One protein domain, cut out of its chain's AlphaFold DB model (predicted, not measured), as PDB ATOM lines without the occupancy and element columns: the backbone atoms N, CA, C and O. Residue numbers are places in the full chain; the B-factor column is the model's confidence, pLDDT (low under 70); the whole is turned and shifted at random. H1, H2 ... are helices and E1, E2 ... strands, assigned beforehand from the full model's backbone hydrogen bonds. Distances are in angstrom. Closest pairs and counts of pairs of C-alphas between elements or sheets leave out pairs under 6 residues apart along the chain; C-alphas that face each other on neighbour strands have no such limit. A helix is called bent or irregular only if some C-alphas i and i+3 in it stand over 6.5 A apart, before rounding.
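This is residues 2 to 131 of the 340 residues of the protein "RNA ligase (ATP)" of Neobodo designis (UniProt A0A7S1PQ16). A long two-stranded ribbon, E1 beside E4, has the long helix H1 over one face; the small hairpin E2 and E3 sits by the beginning of H1, and the short helix H2 packs by E4 and residues 25 to 29 of H1. The 130 printed residues have two named helices and four named strands, in the order H1, E1, E2, E3, E4, H2. Both two-stranded sheets are antiparallel, and the class is mixed, helices and strands, with 64 residues in named elements, under half. The whole is only just compact, close to loose, with a radius of gyration of the C-alphas of 16.7 A and spans of 50 by 35 by 25 A.

H1, residues 11 to 33, begins at C-alpha 11 (24.585, -16.351, 15.255) and is 30.6 A long; it is irregular, with C-alphas 13 and 16 7.4 A apart, and has a kink of 38 degrees near residue 18. E1 is residues 40 to 51, 32.9 A; E2 63 to 65; E3 71 to 73. E4, residues 88 to 101, is 33.6 A long and bends by 51 degrees at residue 97. H2, residues 114 to 122, ends at C-alpha 122 (4.685, -11.020, 24.449).

E1 and E4 are antiparallel at 164 degrees, with N 44 and O 97 2.8 A apart, within hydrogen-bond range. The closest C-alphas of H1 and E1 are those of His 26 and Val 41, 6.4 A. For H1 and E2 they are Val 13 and Cys 64, 5.0 A. E2 and E3, a hairpin, have N 64 and O 72 at 2.8 A. H1, with residues 25 to 29 alone, touches H2, the closest C-alphas being Leu 28 and Leu 120, 6.7 A, at a steep tilt of 62 degrees, opposite ways. O i to N i+4 pairs are within range throughout H2 and in 17 of 19 in H1.

The farthest C-alphas, Pro 36 and Pro 55, are 52.2 A apart. The printed part has no cut. Links E1 to E2, E3 to E4 and E4 to H2 are long. No printed residue is under 70 in pLDDT.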
ATOM      1  N   ARG A   2      22.953 -27.485  14.183       86.88
ATOM      2  CA  ARG A   2      24.275 -27.166  13.618       86.88
ATOM      3  C   ARG A   2      25.383 -27.598  14.567       86.88
ATOM      4  O   ARG A   2      25.143 -27.722  15.769       86.88
ATOM      5  N   ASP A   3      26.575 -27.799  14.021       91.69
ATOM      6  CA  ASP A   3      27.778 -27.983  14.828       91.69
ATOM      7  C   ASP A   3      28.070 -26.694  15.618       91.69
ATOM      8  O   ASP A   3      27.911 -25.580  15.110       91.69
ATOM      9  N   GLN A   4      28.478 -26.827  16.882       90.38
ATOM     10  CA  GLN A   4      28.693 -25.672  17.762       90.38
ATOM     11  C   GLN A   4      29.842 -24.766  17.289       90.38
ATOM     12  O   GLN A   4      29.860 -23.583  17.622       90.38
ATOM     13  N   ASN A   5      30.770 -25.287  16.488       93.69
ATOM     14  CA  ASN A   5      31.899 -24.569  15.901       93.69
ATOM     15  C   ASN A   5      31.657 -24.150  14.441       93.69
ATOM     16  O   ASN A   5      32.571 -23.643  13.785       93.69
ATOM     17  N   GLU A   6      30.450 -24.344  13.916       95.06
ATOM     18  CA  GLU A   6      30.077 -23.853  12.596       95.06
ATOM     19  C   GLU A   6      29.747 -22.358  12.664       95.06
ATOM     20  O   GLU A   6      28.771 -21.957  13.296       95.06
ATOM     21  N   ASN A   7      30.518 -21.514  11.973       94.31
ATOM     22  CA  ASN A   7      30.133 -20.115  11.801       94.31
ATOM     23  C   ASN A   7      28.978 -20.007  10.796       94.31
ATOM     24  O   ASN A   7      29.189 -20.109   9.588       94.31
ATOM     25  N   PHE A   8      27.777 -19.733  11.299       96.38
ATOM     26  CA  PHE A   8      26.598 -19.467  10.483       96.38
ATOM     27  C   PHE A   8      26.113 -18.033  10.718       96.38
ATOM     28  O   PHE A   8      25.386 -17.752  11.667       96.38
ATOM     29  N   PHE A   9      26.581 -17.106   9.877       97.00
ATOM     30  CA  PHE A   9      26.244 -15.675   9.941       97.00
ATOM     31  C   PHE A   9      26.464 -15.016  11.316       97.00
ATOM     32  O   PHE A   9      25.791 -14.049  11.656       97.00
ATOM     33  N   GLY A  10      27.405 -15.521  12.118       96.69
ATOM     34  CA  GLY A  10      27.707 -14.950  13.428       96.69
ATOM     35  C   GLY A  10      26.641 -15.179  14.510       96.69
ATOM     36  O   GLY A  10      26.677 -14.477  15.518       96.69
ATOM     37  N   TYR A  11      25.721 -16.144  14.341       96.62
ATOM     38  CA  TYR A  11      24.585 -16.351  15.255       96.62
ATOM     39  C   TYR A  11      24.964 -16.549  16.730       96.62
ATOM     40  O   TYR A  11      24.133 -16.291  17.598       96.62
ATOM     41  N   HIS A  12      26.194 -16.977  17.049       97.25
ATOM     42  CA  HIS A  12      26.618 -17.152  18.443       97.25
ATOM     43  C   HIS A  12      26.546 -15.865  19.261       97.25
ATOM     44  O   HIS A  12      26.390 -15.952  20.475       97.25
ATOM     45  N   VAL A  13      26.585 -14.685  18.627       97.31
ATOM     46  CA  VAL A  13      26.348 -13.409  19.326       97.31
ATOM     47  C   VAL A  13      24.954 -13.347  19.969       97.31
ATOM     48  O   VAL A  13      24.796 -12.710  21.004       97.31
ATOM     49  N   LEU A  14      23.969 -14.047  19.395       97.06
ATOM     50  CA  LEU A  14      22.597 -14.143  19.900       97.06
ATOM     51  C   LEU A  14      22.361 -15.393  20.754       97.06
ATOM     52  O   LEU A  14      21.306 -15.523  21.364       97.06
ATOM     53  N   ALA A  15      23.303 -16.340  20.813       95.62
ATOM     54  CA  ALA A  15      23.082 -17.614  21.500       95.62
ATOM     55  C   ALA A  15      22.718 -17.469  22.995       95.62
ATOM     56  O   ALA A  15      21.815 -18.191  23.431       95.62
ATOM     57  N   PRO A  16      23.332 -16.560  23.786       95.81
ATOM     58  CA  PRO A  16      22.929 -16.349  25.179       95.81
ATOM     59  C   PRO A  16      21.479 -15.866  25.305       95.81
ATOM     60  O   PRO A  16      20.708 -16.417  26.089       95.81
ATOM     61  N   GLU A  17      21.096 -14.892  24.481       96.56
ATOM     62  CA  GLU A  17      19.752 -14.315  24.451       96.56
ATOM     63  C   GLU A  17      18.714 -15.345  23.981       96.56
ATOM     64  O   GLU A  17      17.742 -15.619  24.681       96.56
ATOM     65  N   CYS A  18      18.973 -16.038  22.869       96.94
ATOM     66  CA  CYS A  18      18.124 -17.127  22.382       96.94
ATOM     67  C   CYS A  18      17.976 -18.256  23.414       96.94
ATOM     68  O   CYS A  18      16.904 -18.850  23.530       96.94
ATOM     69  N   THR A  19      19.021 -18.550  24.196       97.25
ATOM     70  CA  THR A  19      18.937 -19.531  25.289       97.25
ATOM     71  C   THR A  19      17.976 -19.061  26.379       97.25
ATOM     72  O   THR A  19      17.167 -19.858  26.856       97.25
ATOM     73  N   ALA A  20      18.030 -17.781  26.757       98.06
ATOM     74  CA  ALA A  20      17.088 -17.199  27.707       98.06
ATOM     75  C   ALA A  20      15.648 -17.236  27.164       98.06
ATOM     76  O   ALA A  20      14.751 -17.702  27.868       98.06
ATOM     77  N   HIS A  21      15.441 -16.865  25.896       98.38
ATOM     78  CA  HIS A  21      14.129 -16.909  25.242       98.38
ATOM     79  C   HIS A  21      13.527 -18.320  25.217       98.38
ATOM     80  O   HIS A  21      12.371 -18.507  25.590       98.38
ATOM     81  N   VAL A  22      14.304 -19.338  24.824       97.88
ATOM     82  CA  VAL A  22      13.818 -20.728  24.780       97.88
ATOM     83  C   VAL A  22      13.484 -21.246  26.183       97.88
ATOM     84  O   VAL A  22      12.487 -21.950  26.344       97.88
ATOM     85  N   ARG A  23      14.268 -20.884  27.209       98.06
ATOM     86  CA  ARG A  23      13.978 -21.252  28.607       98.06
ATOM     87  C   ARG A  23      12.697 -20.596  29.119       98.06
ATOM     88  O   ARG A  23      11.875 -21.288  29.713       98.06
ATOM     89  N   ALA A  24      12.508 -19.305  28.847       98.31
ATOM     90  CA  ALA A  24      11.289 -18.589  29.215       98.31
ATOM     91  C   ALA A  24      10.058 -19.189  28.514       98.31
ATOM     92  O   ALA A  24       9.072 -19.511  29.171       98.31
ATOM     93  N   MET A  25      10.146 -19.448  27.204       98.44
ATOM     94  CA  MET A  25       9.073 -20.105  26.449       98.44
ATOM     95  C   MET A  25       8.750 -21.496  27.008       98.44
ATOM     96  O   MET A  25       7.582 -21.846  27.149       98.44
ATOM     97  N   HIS A  26       9.767 -22.293  27.348       98.19
ATOM     98  CA  HIS A  26       9.573 -23.616  27.950       98.19
ATOM     99  C   HIS A  26       8.801 -23.542  29.269       98.19
ATOM    100  O   HIS A  26       7.856 -24.310  29.462       98.19
ATOM    101  N   GLN A  27       9.168 -22.602  30.141       97.88
ATOM    102  CA  GLN A  27       8.488 -22.384  31.412       97.88
ATOM    103  C   GLN A  27       7.028 -21.956  31.207       97.88
ATOM    104  O   GLN A  27       6.125 -22.632  31.701       97.88
ATOM    105  N   LEU A  28       6.791 -20.893  30.433       98.25
ATOM    106  CA  LEU A  28       5.443 -20.365  30.199       98.25
ATOM    107  C   LEU A  28       4.532 -21.415  29.548       98.25
ATOM    108  O   LEU A  28       3.354 -21.541  29.882       98.25
ATOM    109  N   LEU A  29       5.081 -22.218  28.633       97.62
ATOM    110  CA  LEU A  29       4.325 -23.272  27.974       97.62
ATOM    111  C   LEU A  29       3.974 -24.422  28.925       97.62
ATOM    112  O   LEU A  29       2.863 -24.947  28.859       97.62
ATOM    113  N   ARG A  30       4.890 -24.805  29.823       97.56
ATOM    114  CA  ARG A  30       4.602 -25.790  30.875       97.56
ATOM    115  C   ARG A  30       3.465 -25.335  31.780       97.56
ATOM    116  O   ARG A  30       2.579 -26.137  32.070       97.56
ATOM    117  N   GLU A  31       3.499 -24.075  32.205       97.00
ATOM    118  CA  GLU A  31       2.471 -23.465  33.052       97.00
ATOM    119  C   GLU A  31       1.118 -23.445  32.329       97.00
ATOM    120  O   GLU A  31       0.135 -23.971  32.849       97.00
ATOM    121  N   LYS A  32       1.085 -22.955  31.082       96.50
ATOM    122  CA  LYS A  32      -0.130 -22.909  30.254       96.50
ATOM    123  C   LYS A  32      -0.759 -24.290  30.036       96.50
ATOM    124  O   LYS A  32      -1.980 -24.414  30.044       96.50
ATOM    125  N   LEU A  33       0.058 -25.316  29.794       96.12
ATOM    126  CA  LEU A  33      -0.416 -26.679  29.532       96.12
ATOM    127  C   LEU A  33      -0.691 -27.483  30.809       96.12
ATOM    128  O   LEU A  33      -1.238 -28.580  30.711       96.12
ATOM    129  N   ASN A  34      -0.310 -26.963  31.980       96.75
ATOM    130  CA  ASN A  34      -0.376 -27.660  33.262       96.75
ATOM    131  C   ASN A  34       0.265 -29.063  33.211       96.75
ATOM    132  O   ASN A  34      -0.329 -30.064  33.616       96.75
ATOM    133  N   VAL A  35       1.485 -29.143  32.665       96.00
ATOM    134  CA  VAL A  35       2.254 -30.394  32.557       96.00
ATOM    135  C   VAL A  35       3.575 -30.307  33.324       96.00
ATOM    136  O   VAL A  35       4.215 -29.252  33.342       96.00
ATOM    137  N   PRO A  36       4.043 -31.417  33.926       92.06
ATOM    138  CA  PRO A  36       5.270 -31.406  34.719       92.06
ATOM    139  C   PRO A  36       6.521 -31.162  33.864       92.06
ATOM    140  O   PRO A  36       7.470 -30.528  34.322       92.06
ATOM    141  N   THR A  37       6.530 -31.648  32.618       94.12
ATOM    142  CA  THR A  37       7.657 -31.493  31.695       94.12
ATOM    143  C   THR A  37       7.199 -31.379  30.245       94.12
ATOM    144  O   THR A  37       6.143 -31.879  29.861       94.12
ATOM    145  N   ILE A  38       8.044 -30.739  29.440       97.25
ATOM    146  CA  ILE A  38       7.978 -30.720  27.980       97.25
ATOM    147  C   ILE A  38       9.385 -31.055  27.494       97.25
ATOM    148  O   ILE A  38      10.321 -30.300  27.759       97.25
ATOM    149  N   ASN A  39       9.554 -32.184  26.809       97.19
ATOM    150  CA  ASN A  39      10.887 -32.666  26.436       97.19
ATOM    151  C   ASN A  39      11.457 -31.974  25.189       97.19
ATOM    152  O   ASN A  39      12.658 -32.058  24.940       97.19
ATOM    153  N   LYS A  40      10.620 -31.293  24.397       97.75
ATOM    154  CA  LYS A  40      11.064 -30.552  23.210       97.75
ATOM    155  C   LYS A  40      10.243 -29.283  23.014       97.75
ATOM    156  O   LYS A  40       9.018 -29.345  22.958       97.75
ATOM    157  N   VAL A  41      10.931 -28.155  22.855       98.00
ATOM    158  CA  VAL A  41      10.364 -26.856  22.459       98.00
ATOM    159  C   VAL A  41      11.224 -26.302  21.328       98.00
ATOM    160  O   VAL A  41      12.451 -26.345  21.405       98.00
ATOM    161  N   ILE A  42      10.585 -25.820  20.264       98.06
ATOM    162  CA  ILE A  42      11.250 -25.307  19.065       98.06
ATOM    163  C   ILE A  42      10.662 -23.939  18.739       98.06
ATOM    164  O   ILE A  42       9.481 -23.837  18.413       98.06
ATOM    165  N   LEU A  43      11.494 -22.901  18.798       98.25
ATOM    166  CA  LEU A  43      11.158 -21.565  18.314       98.25
ATOM    167  C   LEU A  43      11.693 -21.457  16.887       98.25
ATOM    168  O   LEU A  43      12.904 -21.416  16.669       98.25
ATOM    169  N   HIS A  44      10.791 -21.444  15.914       98.25
ATOM    170  CA  HIS A  44      11.125 -21.133  14.534       98.25
ATOM    171  C   HIS A  44      11.089 -19.622  14.327       98.25
ATOM    172  O   HIS A  44      10.210 -18.917  14.829       98.25
ATOM    173  N   GLY A  45      12.060 -19.130  13.570       97.88
ATOM    174  CA  GLY A  45      12.197 -17.720  13.277       97.88
ATOM    175  C   GLY A  45      13.201 -17.466  12.167       97.88
ATOM    176  O   GLY A  45      13.869 -18.390  11.696       97.88
ATOM    177  N   GLU A  46      13.292 -16.204  11.771       98.31
ATOM    178  CA  GLU A  46      14.234 -15.729  10.765       98.31
ATOM    179  C   GLU A  46      15.446 -15.096  11.453       98.31
ATOM    180  O   GLU A  46      15.292 -14.255  12.338       98.31
ATOM    181  N   LEU A  47      16.655 -15.488  11.042       98.19
ATOM    182  CA  LEU A  47      17.884 -14.778  11.398       98.19
ATOM    183  C   LEU A  47      18.098 -13.660  10.372       98.19
ATOM    184  O   LEU A  47      18.238 -13.944   9.182       98.19
ATOM    185  N   PHE A  48      18.131 -12.402  10.808       98.50
ATOM    186  CA  PHE A  48      18.132 -11.250   9.902       98.50
ATOM    187  C   PHE A  48      19.002 -10.092  10.414       98.50
ATOM    188  O   PHE A  48      19.435 -10.081  11.561       98.50
ATOM    189  N   GLY A  49      19.258  -9.102   9.553       97.75
ATOM    190  CA  GLY A  49      20.044  -7.911   9.893       97.75
ATOM    191  C   GLY A  49      21.455  -7.918   9.301       97.75
ATOM    192  O   GLY A  49      21.651  -8.361   8.165       97.75
ATOM    193  N   CYS A  50      22.416  -7.366  10.045       98.00
ATOM    194  CA  CYS A  50      23.803  -7.113   9.619       98.00
ATOM    195  C   CYS A  50      23.942  -6.242   8.355       98.00
ATOM    196  O   CYS A  50      24.973  -6.250   7.678       98.00
ATOM    197  N   LYS A  51      22.903  -5.478   8.006       97.94
ATOM    198  CA  LYS A  51      22.880  -4.616   6.822       97.94
ATOM    199  C   LYS A  51      21.865  -3.492   6.995       97.94
ATOM    200  O   LYS A  51      20.656  -3.723   6.983       97.94
ATOM    201  N   TYR A  52      22.386  -2.271   7.092       98.00
ATOM    202  CA  TYR A  52      21.608  -1.039   7.031       98.00
ATOM    203  C   TYR A  52      22.467   0.084   6.443       98.00
ATOM    204  O   TYR A  52      23.427   0.533   7.060       98.00
ATOM    205  N   LYS A  53      22.184   0.484   5.204       97.19
ATOM    206  CA  LYS A  53      23.012   1.409   4.421       97.19
ATOM    207  C   LYS A  53      22.493   2.843   4.516       97.19
ATOM    208  O   LYS A  53      22.055   3.403   3.518       97.19
ATOM    209  N   HIS A  54      22.558   3.424   5.709       96.88
ATOM    210  CA  HIS A  54      22.269   4.839   5.934       96.88
ATOM    211  C   HIS A  54      23.564   5.559   6.352       96.88
ATOM    212  O   HIS A  54      24.285   5.020   7.190       96.88
ATOM    213  N   PRO A  55      23.887   6.757   5.821       95.38
ATOM    214  CA  PRO A  55      25.158   7.441   6.106       95.38
ATOM    215  C   PRO A  55      25.383   7.715   7.601       95.38
ATOM    216  O   PRO A  55      26.511   7.646   8.073       95.38
ATOM    217  N   ASN A  56      24.302   7.957   8.346       94.94
ATOM    218  CA  ASN A  56      24.346   8.230   9.789       94.94
ATOM    219  C   ASN A  56      24.159   6.983  10.673       94.94
ATOM    220  O   ASN A  56      24.014   7.123  11.883       94.94
ATOM    221  N   VAL A  57      24.114   5.777  10.095       95.62
ATOM    222  CA  VAL A  57      23.995   4.527  10.861       95.62
ATOM    223  C   VAL A  57      25.266   3.705  10.640       95.62
ATOM    224  O   VAL A  57      25.454   3.160   9.549       95.62
ATOM    225  N   PRO A  58      26.163   3.613  11.638       96.19
ATOM    226  CA  PRO A  58      27.383   2.830  11.507       96.19
ATOM    227  C   PRO A  58      27.076   1.331  11.384       96.19
ATOM    228  O   PRO A  58      26.019   0.841  11.787       96.19
ATOM    229  N   LYS A  59      28.026   0.578  10.819       97.50
ATOM    230  CA  LYS A  59      27.979  -0.893  10.837       97.50
ATOM    231  C   LYS A  59      28.205  -1.413  12.259       97.50
ATOM    232  O   LYS A  59      28.810  -0.724  13.072       97.50
ATOM    233  N   SER A  60      27.802  -2.658  12.517       97.25
ATOM    234  CA  SER A  60      28.044  -3.296  13.814       97.25
ATOM    235  C   SER A  60      29.532  -3.389  14.153       97.25
ATOM    236  O   SER A  60      30.340  -3.874  13.359       97.25
ATOM    237  N   GLU A  61      29.875  -2.991  15.374       97.56
ATOM    238  CA  GLU A  61      31.212  -3.150  15.953       97.56
ATOM    239  C   GLU A  61      31.377  -4.497  16.678       97.56
ATOM    240  O   GLU A  61      32.474  -4.846  17.121       97.56
ATOM    241  N   LYS A  62      30.298  -5.282  16.804       97.06
ATOM    242  CA  LYS A  62      30.313  -6.544  17.545       97.06
ATOM    243  C   LYS A  62      31.088  -7.630  16.807       97.06
ATOM    244  O   LYS A  62      31.101  -7.727  15.577       97.06
ATOM    245  N   TRP A  63      31.675  -8.518  17.603       97.62
ATOM    246  CA  TRP A  63      32.355  -9.720  17.139       97.62
ATOM    247  C   TRP A  63      31.676 -10.954  17.721       97.62
ATOM    248  O   TRP A  63      31.561 -11.100  18.936       97.62
ATOM    249  N   CYS A  64      31.274 -11.865  16.846       95.88
ATOM    250  CA  CYS A  64      30.868 -13.207  17.225       95.88
ATOM    251  C   CYS A  64      32.109 -14.005  17.656       95.88
ATOM    252  O   CYS A  64      33.143 -13.928  16.993       95.88
ATOM    253  N   THR A  65      32.006 -14.768  18.747       96.75
ATOM    254  CA  THR A  65      33.050 -15.698  19.202       96.75
ATOM    255  C   THR A  65      32.461 -17.100  19.279       96.75
ATOM    256  O   THR A  65      31.469 -17.321  19.970       96.75
ATOM    257  N   LEU A  66      33.057 -18.039  18.549       95.81
ATOM    258  CA  LEU A  66      32.679 -19.450  18.580       95.81
ATOM    259  C   LEU A  66      33.230 -20.134  19.844       95.81
ATOM    260  O   LEU A  66      34.210 -19.651  20.417       95.81
ATOM    261  N   PRO A  67      32.694 -21.303  20.241       95.25
ATOM    262  CA  PRO A  67      33.206 -22.075  21.378       95.25
ATOM    263  C   PRO A  67      34.689 -22.453  21.259       95.25
ATOM    264  O   PRO A  67      35.396 -22.491  22.259       95.25
ATOM    265  N   ASN A  68      35.192 -22.668  20.040       95.31
ATOM    266  CA  ASN A  68      36.617 -22.899  19.768       95.31
ATOM    267  C   ASN A  68      37.494 -21.627  19.774       95.31
ATOM    268  O   ASN A  68      38.655 -21.689  19.373       95.31
ATOM    269  N   GLY A  69      36.951 -20.468  20.158       96.25
ATOM    270  CA  GLY A  69      37.673 -19.198  20.255       96.25
ATOM    271  C   GLY A  69      37.839 -18.426  18.942       96.25
ATOM    272  O   GLY A  69      38.327 -17.295  18.972       96.25
ATOM    273  N   LYS A  70      37.420 -18.967  17.785       97.19
ATOM    274  CA  LYS A  70      37.449 -18.215  16.516       97.19
ATOM    275  C   LYS A  70      36.487 -17.029  16.577       97.19
ATOM    276  O   LYS A  70      35.345 -17.178  17.013       97.19
ATOM    277  N   LYS A  71      36.931 -15.866  16.091       97.38
ATOM    278  CA  LYS A  71      36.150 -14.621  16.103       97.38
ATOM    279  C   LYS A  71      35.820 -14.145  14.692       97.38
ATOM    280  O   LYS A  71      36.675 -14.194  13.812       97.38
ATOM    281  N   PHE A  72      34.604 -13.639  14.500       97.00
ATOM    282  CA  PHE A  72      34.130 -13.088  13.227       97.00
ATOM    283  C   PHE A  72      33.417 -11.747  13.457       97.00
ATOM    284  O   PHE A  72      32.554 -11.677  14.335       97.00
ATOM    285  N   PRO A  73      33.738 -10.685  12.698       97.56
ATOM    286  CA  PRO A  73      33.079  -9.392  12.852       97.56
ATOM    287  C   PRO A  73      31.675  -9.419  12.238       97.56
ATOM    288  O   PRO A  73      31.500  -9.890  11.110       97.56
ATOM    289  N   LEU A  74      30.677  -8.861  12.931       97.31
ATOM    290  CA  LEU A  74      29.317  -8.761  12.384       97.31
ATOM    291  C   LEU A  74      29.229  -7.786  11.203       97.31
ATOM    292  O   LEU A  74      28.434  -8.007  10.296       97.31
ATOM    293  N   SER A  75      30.096  -6.770  11.135       96.31
ATOM    294  CA  SER A  75      30.177  -5.844   9.991       96.31
ATOM    295  C   SER A  75      30.512  -6.511   8.649       96.31
ATOM    296  O   SER A  75      30.296  -5.896   7.597       96.31
ATOM    297  N   GLY A  76      31.045  -7.739   8.674       94.12
ATOM    298  CA  GLY A  76      31.314  -8.566   7.495       94.12
ATOM    299  C   GLY A  76      30.214  -9.583   7.168       94.12
ATOM    300  O   GLY A  76      30.310 -10.268   6.149       94.12
ATOM    301  N   VAL A  77      29.181  -9.711   8.005       97.00
ATOM    302  CA  VAL A  77      28.076 -10.651   7.785       97.00
ATOM    303  C   VAL A  77      27.133 -10.101   6.717       97.00
ATOM    304  O   VAL A  77      26.692  -8.959   6.782       97.00
ATOM    305  N   LEU A  78      26.787 -10.937   5.737       96.12
ATOM    306  CA  LEU A  78      25.825 -10.608   4.688       96.12
ATOM    307  C   LEU A  78      24.840 -11.767   4.513       96.12
ATOM    308  O   LEU A  78      25.128 -12.725   3.801       96.12
ATOM    309  N   ILE A  79      23.683 -11.674   5.175       96.94
ATOM    310  CA  ILE A  79      22.635 -12.711   5.120       96.94
ATOM    311  C   ILE A  79      21.911 -12.676   3.766       96.94
ATOM    312  O   ILE A  79      21.685 -13.713   3.152       96.94
ATOM    313  N   GLN A  80      21.584 -11.474   3.278       93.81
ATOM    314  CA  GLN A  80      20.901 -11.240   2.000       93.81
ATOM    315  C   GLN A  80      21.626 -10.149   1.194       93.81
ATOM    316  O   GLN A  80      22.158  -9.171   1.741       93.81
ATOM    317  N   LYS A  81      21.656 -10.297  -0.133       93.56
ATOM    318  CA  LYS A  81      22.403  -9.397  -1.036       93.56
ATOM    319  C   LYS A  81      21.552  -8.231  -1.534       93.56
ATOM    320  O   LYS A  81      22.102  -7.171  -1.837       93.56
ATOM    321  N   GLU A  82      20.238  -8.394  -1.529       94.25
ATOM    322  CA  GLU A  82      19.243  -7.491  -2.101       94.25
ATOM    323  C   GLU A  82      19.297  -6.083  -1.482       94.25
ATOM    324  O   GLU A  82      19.604  -5.943  -0.294       94.25
ATOM    325  N   PRO A  83      19.038  -5.016  -2.258       94.00
ATOM    326  CA  PRO A  83      19.052  -3.639  -1.757       94.00
ATOM    327  C   PRO A  83      17.958  -3.354  -0.717       94.00
ATOM    328  O   PRO A  83      18.159  -2.477   0.116       94.00
ATOM    329  N   PHE A  84      16.860  -4.107  -0.724       95.94
ATOM    330  CA  PHE A  84      15.802  -4.086   0.284       95.94
ATOM    331  C   PHE A  84      15.176  -5.490   0.405       95.94
ATOM    332  O   PHE A  84      15.310  -6.294  -0.525       95.94
ATOM    333  N   PRO A  85      14.488  -5.798   1.515       96.94
ATOM    334  CA  PRO A  85      14.462  -5.030   2.761       96.94
ATOM    335  C   PRO A  85      15.822  -5.004   3.480       96.94
ATOM    336  O   PRO A  85      16.580  -5.975   3.477       96.94
ATOM    337  N   GLN A  86      16.122  -3.879   4.125       98.19
ATOM    338  CA  GLN A  86      17.210  -3.716   5.088       98.19
ATOM    339  C   GLN A  86      16.618  -3.413   6.460       98.19
ATOM    340  O   GLN A  86      15.672  -2.633   6.572       98.19
ATOM    341  N   TYR A  87      17.171  -4.033   7.501       97.56
ATOM    342  CA  TYR A  87      16.507  -4.086   8.803       97.56
ATOM    343  C   TYR A  87      17.291  -3.386   9.912       97.56
ATOM    344  O   TYR A  87      16.734  -2.564  10.626       97.56
ATOM    345  N   SER A  88      18.574  -3.719  10.069       98.06
ATOM    346  CA  SER A  88      19.429  -3.221  11.151       98.06
ATOM    347  C   SER A  88      20.905  -3.488  10.830       98.06
ATOM    348  O   SER A  88      21.193  -4.466  10.127       98.06
ATOM    349  N   PRO A  89      21.851  -2.657  11.314       97.94
ATOM    350  CA  PRO A  89      23.275  -2.985  11.256       97.94
ATOM    351  C   PRO A  89      23.644  -4.162  12.170       97.94
ATOM    352  O   PRO A  89      24.675  -4.789  11.943       97.94
ATOM    353  N   GLU A  90      22.813  -4.475  13.167       98.25
ATOM    354  CA  GLU A  90      22.991  -5.576  14.117       98.25
ATOM    355  C   GLU A  90      22.309  -6.867  13.634       98.25
ATOM    356  O   GLU A  90      21.467  -6.835  12.732       98.25
ATOM    357  N   LEU A  91      22.682  -8.008  14.223       98.38
ATOM    358  CA  LEU A  91      22.044  -9.309  13.991       98.38
ATOM    359  C   LEU A  91      20.838  -9.474  14.920       98.38
ATOM    360  O   LEU A  91      20.937  -9.145  16.097       98.38
ATOM    361  N   HIS A  92      19.739 -10.028  14.410       98.38
ATOM    362  CA  HIS A  92      18.488 -10.224  15.149       98.38
ATOM    363  C   HIS A  92      17.832 -11.564  14.803       98.38
ATOM    364  O   HIS A  92      18.117 -12.161  13.761       98.38
ATOM    365  N   PHE A  93      16.912 -12.011  15.659       98.31
ATOM    366  CA  PHE A  93      16.070 -13.188  15.439       98.31
ATOM    367  C   PHE A  93      14.589 -12.807  15.537       98.31
ATOM    368  O   PHE A  93      14.188 -12.183  16.513       98.31
ATOM    369  N   PHE A  94      13.780 -13.183  14.544       97.94
ATOM    370  CA  PHE A  94      12.344 -12.878  14.484       97.94
ATOM    371  C   PHE A  94      11.508 -14.159  14.531       97.94
ATOM    372  O   PHE A  94      11.429 -14.885  13.538       97.94
ATOM    373  N   CYS A  95      10.887 -14.455  15.673       98.38
ATOM    374  CA  CYS A  95      10.103 -15.674  15.871       98.38
ATOM    375  C   CYS A  95       8.758 -15.625  15.122       98.38
ATOM    376  O   CYS A  95       8.018 -14.654  15.230       98.38
ATOM    377  N   PHE A  96       8.403 -16.680  14.385       97.50
ATOM    378  CA  PHE A  96       7.131 -16.747  13.645       97.50
ATOM    379  C   PHE A  96       6.330 -18.038  13.862       97.50
ATOM    380  O   PHE A  96       5.189 -18.128  13.409       97.50
ATOM    381  N   ASP A  97       6.916 -19.046  14.510       98.00
ATOM    382  CA  ASP A  97       6.235 -20.289  14.870       98.00
ATOM    383  C   ASP A  97       6.865 -20.898  16.120       98.00
ATOM    384  O   ASP A  97       8.085 -20.878  16.295       98.00
ATOM    385  N   VAL A  98       6.039 -21.527  16.950       98.38
ATOM    386  CA  VAL A  98       6.495 -22.300  18.106       98.38
ATOM    387  C   VAL A  98       5.888 -23.690  18.040       98.38
ATOM    388  O   VAL A  98       4.678 -23.852  17.858       98.38
ATOM    389  N   LYS A  99       6.742 -24.700  18.198       98.19
ATOM    390  CA  LYS A  99       6.339 -26.099  18.318       98.19
ATOM    391  C   LYS A  99       6.771 -26.678  19.648       98.19
ATOM    392  O   LYS A  99       7.781 -26.263  20.218       98.19
ATOM    393  N   TYR A 100       6.052 -27.692  20.097       98.06
ATOM    394  CA  TYR A 100       6.420 -28.442  21.287       98.06
ATOM    395  C   TYR A 100       6.024 -29.910  21.190       98.06
ATOM    396  O   TYR A 100       5.099 -30.272  20.467       98.06
ATOM    397  N   SER A 101       6.712 -30.754  21.952       97.81
ATOM    398  CA  SER A 101       6.352 -32.154  22.163       97.81
ATOM    399  C   SER A 101       6.594 -32.511  23.625       97.81
ATOM    400  O   SER A 101       7.688 -32.298  24.155       97.81
ATOM    401  N   ILE A 102       5.559 -33.039  24.286       96.81
ATOM    402  CA  ILE A 102       5.645 -33.458  25.692       96.81
ATOM    403  C   ILE A 102       6.615 -34.635  25.810       96.81
ATOM    404  O   ILE A 102       7.534 -34.583  26.621       96.81
ATOM    405  N   SER A 103       6.461 -35.654  24.957       95.88
ATOM    406  CA  SER A 103       7.342 -36.827  24.933       95.88
ATOM    407  C   SER A 103       8.719 -36.529  24.336       95.88
ATOM    408  O   SER A 103       9.697 -37.185  24.692       95.88
ATOM    409  N   GLY A 104       8.804 -35.532  23.452       95.00
ATOM    410  CA  GLY A 104       9.997 -35.190  22.678       95.00
ATOM    411  C   GLY A 104      10.044 -35.852  21.297       95.00
ATOM    412  O   GLY A 104      10.943 -35.548  20.511       95.00
ATOM    413  N   LYS A 105       9.074 -36.718  20.969       95.12
ATOM    414  CA  LYS A 105       8.963 -37.357  19.652       95.12
ATOM    415  C   LYS A 105       8.426 -36.382  18.610       95.12
ATOM    416  O   LYS A 105       7.490 -35.631  18.884       95.12
ATOM    417  N   GLU A 106       8.987 -36.455  17.407       92.19
ATOM    418  CA  GLU A 106       8.604 -35.614  16.267       92.19
ATOM    419  C   GLU A 106       7.167 -35.878  15.795       92.19
ATOM    420  O   GLU A 106       6.429 -34.944  15.511       92.19
ATOM    421  N   SER A 107       6.722 -37.139  15.823       93.12
ATOM    422  CA  SER A 107       5.346 -37.533  15.472       93.12
ATOM    423  C   SER A 107       4.267 -36.947  16.391       93.12
ATOM    424  O   SER A 107       3.088 -37.003  16.063       93.12
ATOM    425  N   GLU A 108       4.656 -36.431  17.558       93.69
ATOM    426  CA  GLU A 108       3.763 -35.835  18.557       93.69
ATOM    427  C   GLU A 108       3.958 -34.314  18.669       93.69
ATOM    428  O   GLU A 108       3.418 -33.684  19.582       93.69
ATOM    429  N   GLU A 109       4.742 -33.710  17.769       95.88
ATOM    430  CA  GLU A 109       4.925 -32.264  17.742       95.88
ATOM    431  C   GLU A 109       3.614 -31.544  17.441       95.88
ATOM    432  O   GLU A 109       2.940 -31.792  16.441       95.88
ATOM    433  N   LYS A 110       3.288 -30.589  18.305       96.31
ATOM    434  CA  LYS A 110       2.151 -29.690  18.151       96.31
ATOM    435  C   LYS A 110       2.664 -28.300  17.821       96.31
ATOM    436  O   LYS A 110       3.628 -27.827  18.422       96.31
ATOM    437  N   ILE A 111       2.004 -27.648  16.872       97.12
ATOM    438  CA  ILE A 111       2.222 -26.235  16.559       97.12
ATOM    439  C   ILE A 111       1.284 -25.424  17.452       97.12
ATOM    440  O   ILE A 111       0.115 -25.785  17.600       97.12
ATOM    441  N   LEU A 112       1.784 -24.350  18.061       97.56
ATOM    442  CA  LEU A 112       0.915 -23.421  18.772       97.56
ATOM    443  C   LEU A 112      -0.016 -22.696  17.801       97.56
ATOM    444  O   LEU A 112       0.369 -22.343  16.683       97.56
ATOM    445  N   SER A 113      -1.245 -22.443  18.257       97.19
ATOM    446  CA  SER A 113      -2.111 -21.488  17.574       97.19
ATOM    447  C   SER A 113      -1.441 -20.111  17.573       97.19
ATOM    448  O   SER A 113      -0.585 -19.818  18.413       97.19
ATOM    449  N   TYR A 114      -1.823 -19.258  16.627       97.44
ATOM    450  CA  TYR A 114      -1.286 -17.906  16.538       97.44
ATOM    451  C   TYR A 114      -1.479 -17.130  17.850       97.44
ATOM    452  O   TYR A 114      -0.529 -16.534  18.345       97.44
ATOM    453  N   ASP A 115      -2.683 -17.187  18.425       96.75
ATOM    454  CA  ASP A 115      -3.025 -16.452  19.649       96.75
ATOM    455  C   ASP A 115      -2.233 -16.948  20.857       96.75
ATOM    456  O   ASP A 115      -1.712 -16.147  21.631       96.75
ATOM    457  N   ASP A 116      -2.077 -18.268  20.985       97.19
ATOM    458  CA  ASP A 116      -1.270 -18.848  22.055       97.19
ATOM    459  C   ASP A 116       0.204 -18.477  21.906       97.19
ATOM    460  O   ASP A 116       0.849 -18.121  22.888       97.19
ATOM    461  N   MET A 117       0.737 -18.547  20.684       97.69
ATOM    462  CA  MET A 117       2.116 -18.163  20.405       97.69
ATOM    463  C   MET A 117       2.344 -16.685  20.730       97.69
ATOM    464  O   MET A 117       3.283 -16.368  21.454       97.69
ATOM    465  N   ALA A 118       1.493 -15.790  20.223       96.31
ATOM    466  CA  ALA A 118       1.627 -14.351  20.424       96.31
ATOM    467  C   ALA A 118       1.555 -13.981  21.912       96.31
ATOM    468  O   ALA A 118       2.441 -13.287  22.405       96.31
ATOM    469  N   SER A 119       0.574 -14.528  22.641       96.50
ATOM    470  CA  SER A 119       0.406 -14.294  24.081       96.50
ATOM    471  C   SER A 119       1.613 -14.757  24.907       96.50
ATOM    472  O   SER A 119       1.973 -14.109  25.888       96.50
ATOM    473  N   LEU A 120       2.257 -15.865  24.527       98.12
ATOM    474  CA  LEU A 120       3.466 -16.339  25.207       98.12
ATOM    475  C   LEU A 120       4.699 -15.517  24.819       98.12
ATOM    476  O   LEU A 120       5.487 -15.166  25.690       98.12
ATOM    477  N   CYS A 121       4.869 -15.186  23.536       97.38
ATOM    478  CA  CYS A 121       5.998 -14.381  23.067       97.38
ATOM    479  C   CYS A 121       5.998 -12.970  23.669       97.38
ATOM    480  O   CYS A 121       7.062 -12.464  24.008       97.38
ATOM    481  N   GLU A 122       4.828 -12.351  23.844       95.00
ATOM    482  CA  GLU A 122       4.685 -11.020  24.449       95.00
ATOM    483  C   GLU A 122       5.204 -10.948  25.894       95.00
ATOM    484  O   GLU A 122       5.675  -9.903  26.335       95.00
ATOM    485  N   GLN A 123       5.187 -12.071  26.614       95.94
ATOM    486  CA  GLN A 123       5.689 -12.166  27.986       95.94
ATOM    487  C   GLN A 123       7.213 -12.348  28.068       95.94
ATOM    488  O   GLN A 123       7.758 -12.342  29.171       95.94
ATOM    489  N   ILE A 124       7.913 -12.532  26.941       97.12
ATOM    490  CA  ILE A 124       9.359 -12.781  26.908       97.12
ATOM    491  C   ILE A 124      10.087 -11.481  26.537       97.12
ATOM    492  O   ILE A 124      10.045 -11.067  25.375       97.12
ATOM    493  N   PRO A 125      10.794 -10.835  27.485       92.56
ATOM    494  CA  PRO A 125      11.493  -9.584  27.214       92.56
ATOM    495  C   PRO A 125      12.548  -9.754  26.122       92.56
ATOM    496  O   PRO A 125      13.349 -10.681  26.180       92.56
ATOM    497  N   GLY A 126      12.562  -8.839  25.150       91.06
ATOM    498  CA  GLY A 126      13.541  -8.831  24.057       91.06
ATOM    499  C   GLY A 126      13.219  -9.762  22.883       91.06
ATOM    500  O   GLY A 126      13.811  -9.612  21.816       91.06
ATOM    501  N   LEU A 127      12.239 -10.667  23.005       96.06
ATOM    502  CA  LEU A 127      11.882 -11.561  21.905       96.06
ATOM    503  C   LEU A 127      11.085 -10.820  20.822       96.06
ATOM    504  O   LEU A 127       9.905 -10.516  20.985       96.06
ATOM    505  N   LEU A 128      11.708 -10.603  19.662       96.06
ATOM    506  CA  LEU A 128      10.995 -10.157  18.467       96.06
ATOM    507  C   LEU A 128      10.186 -11.315  17.875       96.06
ATOM    508  O   LEU A 128      10.705 -12.419  17.681       96.06
ATOM    509  N   TYR A 129       8.925 -11.055  17.537       96.62
ATOM    510  CA  TYR A 129       8.042 -12.058  16.955       96.62
ATOM    511  C   TYR A 129       7.038 -11.477  15.949       96.62
ATOM    512  O   TYR A 129       6.789 -10.271  15.898       96.62
ATOM    513  N   ALA A 130       6.442 -12.360  15.149       94.94
ATOM    514  CA  ALA A 130       5.449 -12.038  14.133       94.94
ATOM    515  C   ALA A 130       4.112 -11.589  14.742       94.94
ATOM    516  O   ALA A 130       3.286 -12.409  15.154       94.94
ATOM    517  N   LYS A 131       3.870 -10.276  14.741       92.19
ATOM    518  CA  LYS A 131       2.556  -9.687  15.030       92.19
ATOM    519  C   LYS A 131       1.695  -9.587  13.760       92.19
ATOM    520  O   LYS A 131       2.244  -9.614  12.653       92.19
TER     521      LYS A 131